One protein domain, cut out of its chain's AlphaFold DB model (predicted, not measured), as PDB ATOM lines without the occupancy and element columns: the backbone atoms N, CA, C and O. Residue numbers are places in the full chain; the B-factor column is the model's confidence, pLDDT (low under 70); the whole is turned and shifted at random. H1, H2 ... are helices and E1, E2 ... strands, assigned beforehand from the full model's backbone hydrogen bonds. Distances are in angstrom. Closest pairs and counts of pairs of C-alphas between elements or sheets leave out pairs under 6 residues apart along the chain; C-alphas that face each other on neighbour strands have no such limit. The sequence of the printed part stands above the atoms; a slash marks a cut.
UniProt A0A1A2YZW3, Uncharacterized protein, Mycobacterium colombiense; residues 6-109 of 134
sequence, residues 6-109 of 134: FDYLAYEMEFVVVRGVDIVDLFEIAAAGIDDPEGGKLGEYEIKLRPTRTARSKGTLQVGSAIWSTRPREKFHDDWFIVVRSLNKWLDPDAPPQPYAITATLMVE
ATOM      1  N   PHE A   6      87.426 193.820 167.264       45.12
ATOM      2  CA  PHE A   6      87.096 194.987 166.443       45.12
ATOM      3  C   PHE A   6      88.048 196.178 166.620       45.12
ATOM      4  O   PHE A   6      88.192 196.949 165.682       45.12
ATOM      5  N   ASP A   7      88.757 196.296 167.746       44.34
ATOM      6  CA  ASP A   7      89.696 197.404 167.984       44.34
ATOM      7  C   ASP A   7      90.955 197.290 167.094       44.34
ATOM      8  O   ASP A   7      91.606 198.288 166.802       44.34
ATOM      9  N   TYR A   8      91.284 196.080 166.620       44.47
ATOM     10  CA  TYR A   8      92.358 195.836 165.639       44.47
ATOM     11  C   TYR A   8      91.896 195.973 164.190       44.47
ATOM     12  O   TYR A   8      92.717 196.016 163.281       44.47
ATOM     13  N   LEU A   9      90.585 196.064 163.985       46.00
ATOM     14  CA  LEU A   9      89.965 196.476 162.732       46.00
ATOM     15  C   LEU A   9      89.886 198.008 162.687       46.00
ATOM     16  O   LEU A   9      88.943 198.558 162.129       46.00
ATOM     17  N   ALA A  10      90.856 198.687 163.317       51.09
ATOM     18  CA  ALA A  10      91.092 200.109 163.152       51.09
ATOM     19  C   ALA A  10      91.094 200.364 161.649       51.09
ATOM     20  O   ALA A  10      91.937 199.838 160.921       51.09
ATOM     21  N   TYR A  11      90.049 201.044 161.190       59.78
ATOM     22  CA  TYR A  11      89.794 201.220 159.780       59.78
ATOM     23  C   TYR A  11      91.025 201.907 159.215       59.78
ATOM     24  O   TYR A  11      91.475 202.915 159.761       59.78
ATOM     25  N   GLU A  12      91.630 201.318 158.188       72.88
ATOM     26  CA  GLU A  12      92.789 201.941 157.574       72.88
ATOM     27  C   GLU A  12      92.299 203.259 156.968       72.88
ATOM     28  O   GLU A  12      91.513 203.283 156.021       72.88
ATOM     29  N   MET A  13      92.669 204.368 157.598       79.12
ATOM     30  CA  MET A  13      92.344 205.695 157.109       79.12
ATOM     31  C   MET A  13      93.493 206.170 156.240       79.12
ATOM     32  O   MET A  13      94.649 205.844 156.485       79.12
ATOM     33  N   GLU A  14      93.201 206.981 155.241       83.44
ATOM     34  CA  GLU A  14      94.217 207.751 154.541       83.44
ATOM     35  C   GLU A  14      93.719 209.171 154.328       83.44
ATOM     36  O   GLU A  14      92.522 209.446 154.394       83.44
ATOM     37  N   PHE A  15      94.637 210.092 154.064       87.12
ATOM     38  CA  PHE A  15      94.260 211.439 153.655       87.12
ATOM     39  C   PHE A  15      94.811 211.761 152.275       87.12
ATOM     40  O   PHE A  15      95.819 211.201 151.862       87.12
ATOM     41  N   VAL A  16      94.215 212.701 151.562       87.19
ATOM     42  CA  VAL A  16      94.805 213.324 150.374       87.19
ATOM     43  C   VAL A  16      94.624 214.830 150.461       87.19
ATOM     44  O   VAL A  16      93.728 215.310 151.152       87.19
ATOM     45  N   VAL A  17      95.479 215.566 149.761       88.12
ATOM     46  CA  VAL A  17      95.332 217.013 149.620       88.12
ATOM     47  C   VAL A  17      94.943 217.301 148.185       88.12
ATOM     48  O   VAL A  17      95.563 216.777 147.257       88.12
ATOM     49  N   VAL A  18      93.910 218.114 148.019       87.12
ATOM     50  CA  VAL A  18      93.324 218.463 146.726       87.12
ATOM     51  C   VAL A  18      93.321 219.968 146.584       87.12
ATOM     52  O   VAL A  18      93.105 220.686 147.563       87.12
ATOM     53  N   ARG A  19      93.556 220.446 145.366       84.38
ATOM     54  CA  ARG A  19      93.445 221.862 145.036       84.38
ATOM     55  C   ARG A  19      92.754 222.045 143.694       84.38
ATOM     56  O   ARG A  19      93.029 221.306 142.752       84.38
ATOM     57  N   GLY A  20      91.930 223.086 143.597       78.81
ATOM     58  CA  GLY A  20      91.358 223.519 142.324       78.81
ATOM     59  C   GLY A  20      90.116 222.755 141.880       78.81
ATOM     60  O   GLY A  20      89.890 222.664 140.679       78.81
ATOM     61  N   VAL A  21      89.358 222.209 142.830       78.62
ATOM     62  CA  VAL A  21      88.109 221.465 142.611       78.62
ATOM     63  C   VAL A  21      87.025 222.123 143.452       78.62
ATOM     64  O   VAL A  21      87.316 222.538 144.575       78.62
ATOM     65  N   ASP A  22      85.807 222.229 142.922       81.44
ATOM     66  CA  ASP A  22      84.661 222.677 143.709       81.44
ATOM     67  C   ASP A  22      84.341 221.650 144.807       81.44
ATOM     68  O   ASP A  22      84.535 220.443 144.644       81.44
ATOM     69  N   ILE A  23      83.858 222.112 145.957       79.50
ATOM     70  CA  ILE A  23      83.560 221.220 147.077       79.50
ATOM     71  C   ILE A  23      82.491 220.172 146.723       79.50
ATOM     72  O   ILE A  23      82.558 219.050 147.225       79.50
ATOM     73  N   VAL A  24      81.530 220.505 145.856       76.56
ATOM     74  CA  VAL A  24      80.479 219.582 145.408       76.56
ATOM     75  C   VAL A  24      81.089 218.444 144.593       76.56
ATOM     76  O   VAL A  24      80.891 217.278 144.935       76.56
ATOM     77  N   ASP A  25      81.923 218.774 143.605       77.25
ATOM     78  CA  ASP A  25      82.634 217.789 142.782       77.25
ATOM     79  C   ASP A  25      83.536 216.891 143.644       77.25
ATOM     80  O   ASP A  25      83.674 215.692 143.404       77.25
ATOM     81  N   LEU A  26      84.133 217.452 144.700       77.94
ATOM     82  CA  LEU A  26      84.963 216.700 145.634       77.94
ATOM     83  C   LEU A  26      84.167 215.626 146.386       77.94
ATOM     84  O   LEU A  26      84.679 214.518 146.578       77.94
ATOM     85  N   PHE A  27      82.935 215.931 146.804       75.38
ATOM     86  CA  PHE A  27      82.047 214.952 147.431       75.38
ATOM     87  C   PHE A  27      81.629 213.861 146.451       75.38
ATOM     88  O   PHE A  27      81.636 212.690 146.830       75.38
ATOM     89  N   GLU A  28      81.321 214.213 145.203       73.31
ATOM     90  CA  GLU A  28      80.970 213.236 144.168       73.31
ATOM     91  C   GLU A  28      82.138 212.288 143.865       73.31
ATOM     92  O   GLU A  28      81.959 211.069 143.862       73.31
ATOM     93  N   ILE A  29      83.359 212.816 143.715       71.19
ATOM     94  CA  ILE A  29      84.572 212.006 143.512       71.19
ATOM     95  C   ILE A  29      84.849 211.124 144.739       71.19
ATOM     96  O   ILE A  29      85.210 209.952 144.609       71.19
ATOM     97  N   ALA A  30      84.686 211.664 145.951       68.12
ATOM     98  CA  ALA A  30      84.869 210.895 147.178       68.12
ATOM     99  C   ALA A  30      83.835 209.764 147.308       68.12
ATOM    100  O   ALA A  30      84.202 208.661 147.715       68.12
ATOM    101  N   ALA A  31      82.578 210.019 146.934       67.50
ATOM    102  CA  ALA A  31      81.502 209.035 146.935       67.50
ATOM    103  C   ALA A  31      81.720 207.947 145.874       67.50
ATOM    104  O   ALA A  31      81.593 206.765 146.187       67.50
ATOM    105  N   ALA A  32      82.141 208.312 144.658       68.12
ATOM    106  CA  ALA A  32      82.472 207.355 143.600       68.12
ATOM    107  C   ALA A  32      83.573 206.368 144.031       68.12
ATOM    108  O   ALA A  32      83.501 205.182 143.719       68.12
ATOM    109  N   GLY A  33      84.542 206.834 144.830       63.12
ATOM    110  CA  GLY A  33      85.604 206.006 145.410       63.12
ATOM    111  C   GLY A  33      85.141 204.913 146.385       63.12
ATOM    112  O   GLY A  33      85.926 204.018 146.695       63.12
ATOM    113  N   ILE A  34      83.904 204.984 146.895       63.66
ATOM    114  CA  ILE A  34      83.336 203.992 147.826       63.66
ATOM    115  C   ILE A  34      82.906 202.720 147.085       63.66
ATOM    116  O   ILE A  34      83.051 201.614 147.620       63.66
ATOM    117  N   ASP A  35      82.378 202.884 145.872       61.91
ATOM    118  CA  ASP A  35      81.838 201.794 145.057       61.91
ATOM    119  C   ASP A  35      82.815 201.343 143.964       61.91
ATOM    120  O   ASP A  35      82.842 200.158 143.627       61.91
ATOM    121  N   ASP A  36      83.673 202.246 143.479       64.81
ATOM    122  CA  ASP A  36      84.748 201.954 142.533       64.81
ATOM    123  C   ASP A  36      86.082 202.589 142.989       64.81
ATOM    124  O   ASP A  36      86.240 203.814 142.943       64.81
ATOM    125  N   PRO A  37      87.095 201.782 143.371       60.88
ATOM    126  CA  PRO A  37      88.428 202.277 143.723       60.88
ATOM    127  C   PRO A  37      89.092 203.126 142.625       60.88
ATOM    128  O   PRO A  37      89.945 203.968 142.923       60.88
ATOM    129  N   GLU A  38      88.724 202.911 141.358       57.31
ATOM    130  CA  GLU A  38      89.213 203.676 140.209       57.31
ATOM    131  C   GLU A  38      88.409 204.969 139.976       57.31
ATOM    132  O   GLU A  38      88.985 205.966 139.533       57.31
ATOM    133  N   GLY A  39      87.125 204.995 140.353       55.50
ATOM    134  CA  GLY A  39      86.212 206.139 140.230       55.50
ATOM    135  C   GLY A  39      86.500 207.298 141.192       55.50
ATOM    136  O   GLY A  39      86.106 208.431 140.934       55.50
ATOM    137  N   GLY A  40      87.256 207.052 142.268       61.72
ATOM    138  CA  GLY A  40      87.667 208.064 143.257       61.72
ATOM    139  C   GLY A  40      89.016 208.745 142.988       61.72
ATOM    140  O   GLY A  40      89.658 209.257 143.922       61.72
ATOM    141  N   LYS A  41      89.514 208.687 141.745       67.69
ATOM    142  CA  LYS A  41      90.798 209.280 141.348       67.69
ATOM    143  C   LYS A  41      90.659 210.779 141.112       67.69
ATOM    144  O   LYS A  41      89.984 211.226 140.199       67.69
ATOM    145  N   LEU A  42      91.413 211.554 141.886       71.62
ATOM    146  CA  LEU A  42      91.445 213.018 141.804       71.62
ATOM    147  C   LEU A  42      92.392 213.549 140.716       71.62
ATOM    148  O   LEU A  42      92.471 214.753 140.498       71.62
ATOM    149  N   GLY A  43      93.123 212.667 140.027       75.50
ATOM    150  CA  GLY A  43      93.922 213.015 138.852       75.50
ATOM    151  C   GLY A  43      94.893 214.178 139.085       75.50
ATOM    152  O   GLY A  43      95.725 214.135 139.993       75.50
ATOM    153  N   GLU A  44      94.800 215.206 138.238       76.31
ATOM    154  CA  GLU A  44      95.661 216.399 138.282       76.31
ATOM    155  C   GLU A  44      95.407 217.303 139.496       76.31
ATOM    156  O   GLU A  44      96.263 218.120 139.831       76.31
ATOM    157  N   TYR A  45      94.264 217.146 140.165       79.69
ATOM    158  CA  TYR A  45      93.892 217.934 141.334       79.69
ATOM    159  C   TYR A  45      94.518 217.407 142.633       79.69
ATOM    160  O   TYR A  45      94.584 218.132 143.627       79.69
ATOM    161  N   GLU A  46      94.991 216.151 142.645       85.75
ATOM    162  CA  GLU A  46      95.683 215.565 143.798       85.75
ATOM    163  C   GLU A  46      97.101 216.127 143.927       85.75
ATOM    164  O   GLU A  46      97.963 215.969 143.057       85.75
ATOM    165  N   ILE A  47      97.385 216.722 145.080       87.19
ATOM    166  CA  ILE A  47      98.725 217.177 145.417       87.19
ATOM    167  C   ILE A  47      99.574 215.984 145.843       87.19
ATOM    168  O   ILE A  47      99.293 215.278 146.814       87.19
ATOM    169  N   LYS A  48     100.688 215.798 145.135       88.19
ATOM    170  CA  LYS A  48     101.660 214.744 145.428       88.19
ATOM    171  C   LYS A  48     102.482 215.099 146.669       88.19
ATOM    172  O   LYS A  48     103.466 215.828 146.582       88.19
ATOM    173  N   LEU A  49     102.090 214.538 147.808       90.19
ATOM    174  CA  LEU A  49     102.812 214.672 149.074       90.19
ATOM    175  C   LEU A  49     104.025 213.731 149.170       90.19
ATOM    176  O   LEU A  49     104.113 212.697 148.495       90.19
ATOM    177  N   ARG A  50     104.943 214.080 150.072       90.25
ATOM    178  CA  ARG A  50     106.039 213.235 150.558       90.25
ATOM    179  C   ARG A  50     105.894 213.029 152.076       90.25
ATOM    180  O   ARG A  50     105.713 214.019 152.776       90.25
ATOM    181  N   PRO A  51     105.995 211.797 152.611       89.44
ATOM    182  CA  PRO A  51     106.064 210.506 151.912       89.44
ATOM    183  C   PRO A  51     104.849 210.230 151.005       89.44
ATOM    184  O   PRO A  51     103.792 210.838 151.159       89.44
ATOM    185  N   THR A  52     105.006 209.335 150.020       86.38
ATOM    186  CA  THR A  52     103.924 208.995 149.073       86.38
ATOM    187  C   THR A  52     102.740 208.347 149.788       86.38
ATOM    188  O   THR A  52     102.911 207.755 150.852       86.38
ATOM    189  N   ARG A  53     101.543 208.404 149.182       81.44
ATOM    190  CA  ARG A  53     100.310 207.815 149.740       81.44
ATOM    191  C   ARG A  53     100.515 206.368 150.199       81.44
ATOM    192  O   ARG A  53     100.334 206.083 151.371       81.44
ATOM    193  N   THR A  54     101.050 205.516 149.326       80.56
ATOM    194  CA  THR A  54     101.358 204.104 149.624       80.56
ATOM    195  C   THR A  54     102.344 203.905 150.782       80.56
ATOM    196  O   THR A  54     102.335 202.859 151.428       80.56
ATOM    197  N   ALA A  55     103.232 204.872 151.034       81.94
ATOM    198  CA  ALA A  55     104.190 204.796 152.132       81.94
ATOM    199  C   ALA A  55     103.573 205.241 153.468       81.94
ATOM    200  O   ALA A  55     103.872 204.642 154.496       81.94
ATOM    201  N   ARG A  56     102.708 206.266 153.456       83.25
ATOM    202  CA  ARG A  56     102.066 206.811 154.666       83.25
ATOM    203  C   ARG A  56     100.783 206.084 155.077       83.25
ATOM    204  O   ARG A  56     100.468 206.091 156.257       83.25
ATOM    205  N   SER A  57     100.087 205.412 154.158       73.06
ATOM    206  CA  SER A  57      98.793 204.754 154.417       73.06
ATOM    207  C   SER A  57      98.873 203.479 155.269       73.06
ATOM    208  O   SER A  57      97.849 202.881 155.568       73.06
ATOM    209  N   LYS A  58     100.075 203.038 155.667       67.62
ATOM    210  CA  LYS A  58     100.293 201.782 156.412       67.62
ATOM    211  C   LYS A  58     100.174 201.923 157.935       67.62
ATOM    212  O   LYS A  58     100.485 200.976 158.652       67.62
ATOM    213  N   GLY A  59      99.809 203.101 158.440       68.62
ATOM    214  CA  GLY A  59      99.796 203.378 159.874       68.62
ATOM    215  C   GLY A  59      98.748 204.400 160.294       68.62
ATOM    216  O   GLY A  59      98.206 205.144 159.477       68.62
ATOM    217  N   THR A  60      98.484 204.434 161.599       73.88
ATOM    218  CA  THR A  60      97.537 205.354 162.249       73.88
ATOM    219  C   THR A  60      98.072 206.780 162.343       73.88
ATOM    220  O   THR A  60      97.302 207.734 162.297       73.88
ATOM    221  N   LEU A  61      99.396 206.939 162.442       83.75
ATOM    222  CA  LEU A  61     100.063 208.232 162.368       83.75
ATOM    223  C   LEU A  61     100.575 208.452 160.948       83.75
ATOM    224  O   LEU A  61     101.497 207.771 160.497       83.75
ATOM    225  N   GLN A  62      99.984 209.420 160.257       88.56
ATOM    226  CA  GLN A  62     100.349 209.756 158.888       88.56
ATOM    227  C   GLN A  62     100.838 211.189 158.811       88.56
ATOM    228  O   GLN A  62     100.289 212.091 159.437       88.56
ATOM    229  N   VAL A  63     101.859 211.399 157.991       90.69
ATOM    230  CA  VAL A  63     102.393 212.722 157.688       90.69
ATOM    231  C   VAL A  63     102.587 212.839 156.188       90.69
ATOM    232  O   VAL A  63     102.855 211.856 155.492       90.69
ATOM    233  N   GLY A  64     102.422 214.049 155.682       90.94
ATOM    234  CA  GLY A  64     102.676 214.377 154.297       90.94
ATOM    235  C   GLY A  64     102.968 215.859 154.192       90.94
ATOM    236  O   GLY A  64     102.258 216.674 154.772       90.94
ATOM    237  N   SER A  65     104.017 216.197 153.461       91.31
ATOM    238  CA  SER A  65     104.379 217.568 153.152       91.31
ATOM    239  C   SER A  65     104.530 217.741 151.648       91.31
ATOM    240  O   SER A  65     104.819 216.799 150.903       91.31
ATOM    241  N   ALA A  66     104.310 218.967 151.198       88.88
ATOM    242  CA  ALA A  66     104.665 219.415 149.867       88.88
ATOM    243  C   ALA A  66     105.336 220.779 150.002       88.88
ATOM    244  O   ALA A  66     104.925 221.605 150.813       88.88
ATOM    245  N   ILE A  67     106.400 220.968 149.230       86.31
ATOM    246  CA  ILE A  67     107.150 222.217 149.161       86.31
ATOM    247  C   ILE A  67     107.107 222.647 147.703       86.31
ATOM    248  O   ILE A  67     107.427 221.860 146.807       86.31
ATOM    249  N   TRP A  68     106.701 223.888 147.469       80.25
ATOM    250  CA  TRP A  68     106.657 224.480 146.140       80.25
ATOM    251  C   TRP A  68     107.725 225.560 146.051       80.25
ATOM    252  O   TRP A  68     107.763 226.465 146.875       80.25
ATOM    253  N   SER A  69     108.580 225.477 145.032       76.19
ATOM    254  CA  SER A  69     109.585 226.507 144.732       76.19
ATOM    255  C   SER A  69     109.013 227.699 143.961       76.19
ATOM    256  O   SER A  69     109.676 228.716 143.795       76.19
ATOM    257  N   THR A  70     107.789 227.571 143.452       72.00
ATOM    258  CA  THR A  70     107.092 228.602 142.682       72.00
ATOM    259  C   THR A  70     105.655 228.697 143.159       72.00
ATOM    260  O   THR A  70     105.089 227.716 143.650       72.00
ATOM    261  N   ARG A  71     105.051 229.883 143.011       67.88
ATOM    262  CA  ARG A  71     103.626 230.052 143.295       67.88
ATOM    263  C   ARG A  71     102.851 229.054 142.425       67.88
ATOM    264  O   ARG A  71     103.067 229.036 141.209       67.88
ATOM    265  N   PRO A  72     101.985 228.211 143.009       64.88
ATOM    266  CA  PRO A  72     101.215 227.273 142.208       64.88
ATOM    267  C   PRO A  72     100.363 228.037 141.184       64.88
ATOM    268  O   PRO A  72      99.859 229.119 141.482       64.88
ATOM    269  N   ARG A  73     100.259 227.493 139.967       63.00
ATOM    270  CA  ARG A  73      99.623 228.155 138.814       63.00
ATOM    271  C   ARG A  73      98.166 228.541 139.111       63.00
ATOM    272  O   ARG A  73      97.430 227.729 139.662       63.00
ATOM    273  N   GLU A  74      97.741 229.710 138.622       55.62
ATOM    274  CA  GLU A  74      96.367 230.258 138.729       55.62
ATOM    275  C   GLU A  74      95.262 229.371 138.132       55.62
ATOM    276  O   GLU A  74      94.089 229.607 138.383       55.62
ATOM    277  N   LYS A  75      95.608 228.333 137.353       54.97
ATOM    278  CA  LYS A  75      94.627 227.415 136.744       54.97
ATOM    279  C   LYS A  75      93.755 226.690 137.787       54.97
ATOM    280  O   LYS A  75      92.706 226.164 137.440       54.97
ATOM    281  N   PHE A  76      94.192 226.634 139.042       57.84
ATOM    282  CA  PHE A  76      93.486 225.964 140.126       57.84
ATOM    283  C   PHE A  76      92.863 227.012 141.049       57.84
ATOM    284  O   PHE A  76      93.586 227.918 141.467       57.84
ATOM    285  N   HIS A  77      91.579 226.850 141.406       60.06
ATOM    286  CA  HIS A  77      90.950 227.606 142.500       60.06
ATOM    287  C   HIS A  77      91.900 227.709 143.707       60.06
ATOM    288  O   HIS A  77      92.712 226.809 143.967       60.06
ATOM    289  N   ASP A  78      91.808 228.825 144.428       68.94
ATOM    290  CA  ASP A  78      92.659 229.100 145.589       68.94
ATOM    291  C   ASP A  78      92.290 228.264 146.824       68.94
ATOM    292  O   ASP A  78      93.006 228.312 147.823       68.94
ATOM    293  N   ASP A  79      91.243 227.442 146.731       79.38
ATOM    294  CA  ASP A  79      90.798 226.558 147.799       79.38
ATOM    295  C   ASP A  79      91.603 225.256 147.858       79.38
ATOM    296  O   ASP A  79      91.929 224.618 146.846       79.38
ATOM    297  N   TRP A  80      91.907 224.857 149.093       84.19
ATOM    298  CA  TRP A  80      92.643 223.646 149.427       84.19
ATOM    299  C   TRP A  80      91.791 222.771 150.326       84.19
ATOM    300  O   TRP A  80      91.278 223.227 151.347       84.19
ATOM    301  N   PHE A  81      91.717 221.490 149.991       87.31
ATOM    302  CA  PHE A  81      90.937 220.524 150.747       87.31
ATOM    303  C   PHE A  81      91.825 219.391 151.242       87.31
ATOM    304  O   PHE A  81      92.648 218.851 150.498       87.31
ATOM    305  N   ILE A  82      91.631 219.007 152.503       88.69
ATOM    306  CA  ILE A  82      92.179 217.774 153.064       88.69
ATOM    307  C   ILE A  82      91.032 216.780 153.125       88.69
ATOM    308  O   ILE A  82      90.111 216.935 153.924       88.69
ATOM    309  N   VAL A  83      91.090 215.759 152.278       84.88
ATOM    310  CA  VAL A  83      90.081 214.701 152.257       84.88
ATOM    311  C   VAL A  83      90.609 213.525 153.042       84.88
ATOM    312  O   VAL A  83      91.622 212.935 152.669       84.88
ATOM    313  N   VAL A  84      89.902 213.168 154.105       83.62
ATOM    314  CA  VAL A  84      90.136 211.934 154.848       83.62
ATOM    315  C   VAL A  84      89.215 210.857 154.297       83.62
ATOM    316  O   VAL A  84      88.036 211.104 154.055       83.62
ATOM    317  N   ARG A  85      89.754 209.662 154.076       78.69
ATOM    318  CA  ARG A  85      89.021 208.505 153.567       78.69
ATOM    319  C   ARG A  85      89.202 207.331 154.509       78.69
ATOM    320  O   ARG A  85      90.292 207.115 155.030       78.69
ATOM    321  N   SER A  86      88.138 206.559 154.667       74.94
ATOM    322  CA  SER A  86      88.191 205.223 155.248       74.94
ATOM    323  C   SER A  86      88.344 204.206 154.117       74.94
ATOM    324  O   SER A  86      87.500 204.161 153.222       74.94
ATOM    325  N   LEU A  87      89.395 203.381 154.147       68.94
ATOM    326  CA  LEU A  87      89.625 202.329 153.147       68.94
ATOM    327  C   LEU A  87      88.624 201.171 153.273       68.94
ATOM    328  O   LEU A  87      88.359 200.477 152.299       68.94
ATOM    329  N   ASN A  88      88.003 201.007 154.444       66.94
ATOM    330  CA  ASN A  88      87.009 199.963 154.715       66.94
ATOM    331  C   ASN A  88      85.566 200.498 154.692       66.94
ATOM    332  O   ASN A  88      84.700 199.967 155.387       66.94
ATOM    333  N   LYS A  89      85.324 201.538 153.877       63.19
ATOM    334  CA  LYS A  89      84.089 202.340 153.814       63.19
ATOM    335  C   LYS A  89      83.842 203.124 155.106       63.19
ATOM    336  O   LYS A  89      84.285 202.752 156.196       63.19
ATOM    337  N   TRP A  90      83.197 204.280 154.984       64.44
ATOM    338  CA  TRP A  90      82.686 204.974 156.163       64.44
ATOM    339  C   TRP A  90      81.550 204.125 156.732       64.44
ATOM    340  O   TRP A  90      80.725 203.610 155.981       64.44
ATOM    341  N   LEU A  91      81.606 203.877 158.036       57.12
ATOM    342  CA  LEU A  91      80.679 202.985 158.718       57.12
ATOM    343  C   LEU A  91      79.211 203.401 158.518       57.12
ATOM    344  O   LEU A  91      78.907 204.581 158.349       57.12
ATOM    345  N   ASP A  92      78.333 202.401 158.611       63.03
ATOM    346  CA  ASP A  92      76.888 202.542 158.812       63.03
ATOM    347  C   ASP A  92      76.590 203.645 159.857       63.03
ATOM    348  O   ASP A  92      77.310 203.696 160.863       63.03
ATOM    349  N   PRO A  93      75.590 204.530 159.660       64.19
ATOM    350  CA  PRO A  93      75.205 205.562 160.631       64.19
ATOM    351  C   PRO A  93      75.072 205.085 162.088       64.19
ATOM    352  O   PRO A  93      75.256 205.888 163.002       64.19
ATOM    353  N   ASP A  94      74.798 203.796 162.313       65.25
ATOM    354  CA  ASP A  94      74.666 203.192 163.645       65.25
ATOM    355  C   ASP A  94      75.996 202.806 164.319       65.25
ATOM    356  O   ASP A  94      76.024 202.349 165.469       65.25
ATOM    357  N   ALA A  95      77.127 202.955 163.635       64.88
ATOM    358  CA  ALA A  95      78.421 202.595 164.190       64.88
ATOM    359  C   ALA A  95      79.033 203.713 165.047       64.88
ATOM    360  O   ALA A  95      78.784 204.899 164.819       64.88
ATOM    361  N   PRO A  96      79.900 203.369 166.017       65.75
ATOM    362  CA  PRO A  96      80.555 204.377 166.833       65.75
ATOM    363  C   PRO A  96      81.449 205.295 165.974       65.75
ATOM    364  O   PRO A  96      82.186 204.798 165.116       65.75
ATOM    365  N   PRO A  97      81.431 206.620 166.220       69.38
ATOM    366  CA  PRO A  97      82.268 207.565 165.495       69.38
ATOM    367  C   PRO A  97      83.743 207.242 165.723       69.38
ATOM    368  O   PRO A  97      84.163 206.953 166.846       69.38
ATOM    369  N   GLN A  98      84.539 207.310 164.658       70.38
ATOM    370  CA  GLN A  98      85.976 207.075 164.753       70.38
ATOM    371  C   GLN A  98      86.699 208.381 165.062       70.38
ATOM    372  O   GLN A  98      86.658 209.300 164.239       70.38
ATOM    373  N   PRO A  99      87.350 208.501 166.233       76.31
ATOM    374  CA  PRO A  99      88.080 209.707 166.567       76.31
ATOM    375  C   PRO A  99      89.350 209.791 165.720       76.31
ATOM    376  O   PRO A  99      90.185 208.888 165.729       76.31
ATOM    377  N   TYR A 100      89.517 210.909 165.025       80.81
ATOM    378  CA  TYR A 100      90.755 211.275 164.352       80.81
ATOM    379  C   TYR A 100      91.021 212.766 164.561       80.81
ATOM    380  O   TYR A 100      90.115 213.538 164.880       80.81
ATOM    381  N   ALA A 101      92.275 213.171 164.392       85.62
ATOM    382  CA  ALA A 101      92.688 214.563 164.460       85.62
ATOM    383  C   ALA A 101      93.526 214.900 163.228       85.62
ATOM    384  O   ALA A 101      94.321 214.080 162.766       85.62
ATOM    385  N   ILE A 102      93.348 216.111 162.709       87.31
ATOM    386  CA  ILE A 102      94.128 216.640 161.593       87.31
ATOM    387  C   ILE A 102      94.799 217.920 162.065       87.31
ATOM    388  O   ILE A 102      94.139 218.818 162.582       87.31
ATOM    389  N   THR A 103      96.098 218.011 161.813       89.94
ATOM    390  CA  THR A 103      96.845 219.264 161.890       89.94
ATOM    391  C   THR A 103      97.373 219.575 160.502       89.94
ATOM    392  O   THR A 103      97.998 218.725 159.869       89.94
ATOM    393  N   ALA A 104      97.128 220.795 160.035       88.31
ATOM    394  CA  ALA A 104      97.629 221.287 158.763       88.31
ATOM    395  C   ALA A 104      98.378 222.597 158.983       88.31
ATOM    396  O   ALA A 104      97.883 223.492 159.666       88.31
ATOM    397  N   THR A 105      99.556 222.708 158.376       85.94
ATOM    398  CA  THR A 105     100.378 223.914 158.443       85.94
ATOM    399  C   THR A 105     100.693 224.365 157.028       85.94
ATOM    400  O   THR A 105     101.309 223.622 156.263       85.94
ATOM    401  N   LEU A 106     100.293 225.589 156.688       81.62
ATOM    402  CA  LEU A 106     100.709 226.257 155.463       81.62
ATOM    403  C   LEU A 106     101.764 227.297 155.830       81.62
ATOM    404  O   LEU A 106     101.447 228.349 156.380       81.62
ATOM    405  N   MET A 107     103.026 226.980 155.559       75.44
ATOM    406  CA  MET A 107     104.128 227.910 155.779       75.44
ATOM    407  C   MET A 107     104.441 228.630 154.475       75.44
ATOM    408  O   MET A 107     104.619 228.002 153.433       75.44
ATOM    409  N   VAL A 108     104.531 229.952 154.547       71.50
ATOM    410  CA  VAL A 108     105.116 230.767 153.489       71.50
ATOM    411  C   VAL A 108     106.476 231.208 154.007       71.50
ATOM    412  O   VAL A 108     106.542 231.915 155.011       71.50
ATOM    413  N   GLU A 109     107.562 230.804 153.344       64.25
ATOM    414  CA  GLU A 109     108.891 231.379 153.590       64.25
ATOM    415  C   GLU A 109     108.908 232.837 153.091       64.25
ATOM    416  O   GLU A 109     109.444 233.168 152.042       64.25
TER     417      GLU A 109
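AT A GLANCE: This is residues 6 to 109 of the 134 residues of an uncharacterized protein of Mycobacterium colombiense (UniProt A0A1A2YZW3). A domain with little regular structure: a two-stranded antiparallel ribbon, E1 and E2, lies in the middle, with H1 near E2, the short H2 near E1, and long stretches without named elements around them. The 104 printed residues hold E1, H1, H2 and E2 in that order, a mixed class with 31 residues in named elements. The whole is compact, radius of gyration of the C-alphas 14.8 A, with an elongated outline of 46 by 27 by 21 A.

IN THESE COORDINATES: E1, residues 13 to 19, spans 20.2 A from C-alpha 13 at (92.344, 205.695, 157.109). E2, residues 80 to 86, spans 19.8 A and ends at C-alpha 86 at (88.191, 205.223, 155.248). H1, residues 23 to 35, spans 19.6 A; H2 is residues 53 to 56.

HOW THE PARTS SIT: E1 and E2 are antiparallel at 157 degrees, with N 16 and O 83 2.8 A apart, within hydrogen-bond range. The closest C-alphas of H1 and E2, Ala 30 and Arg 85, are 8.0 A apart; those of E1 and H2, Glu 14 and Arg 53, 7.8 A. H1 and H2 are apart. In H1, 7 of 9 O i to N i+4 pairs are within range; H2 is too short for one.

THE WHOLE: The printed part has no cut. The links H1 to H2 and H2 to E2 are long. Residues 92 to 97 stand free. Mean pLDDT of the printed part is 74.0, with 40 residues under 70, among them 30 to 41.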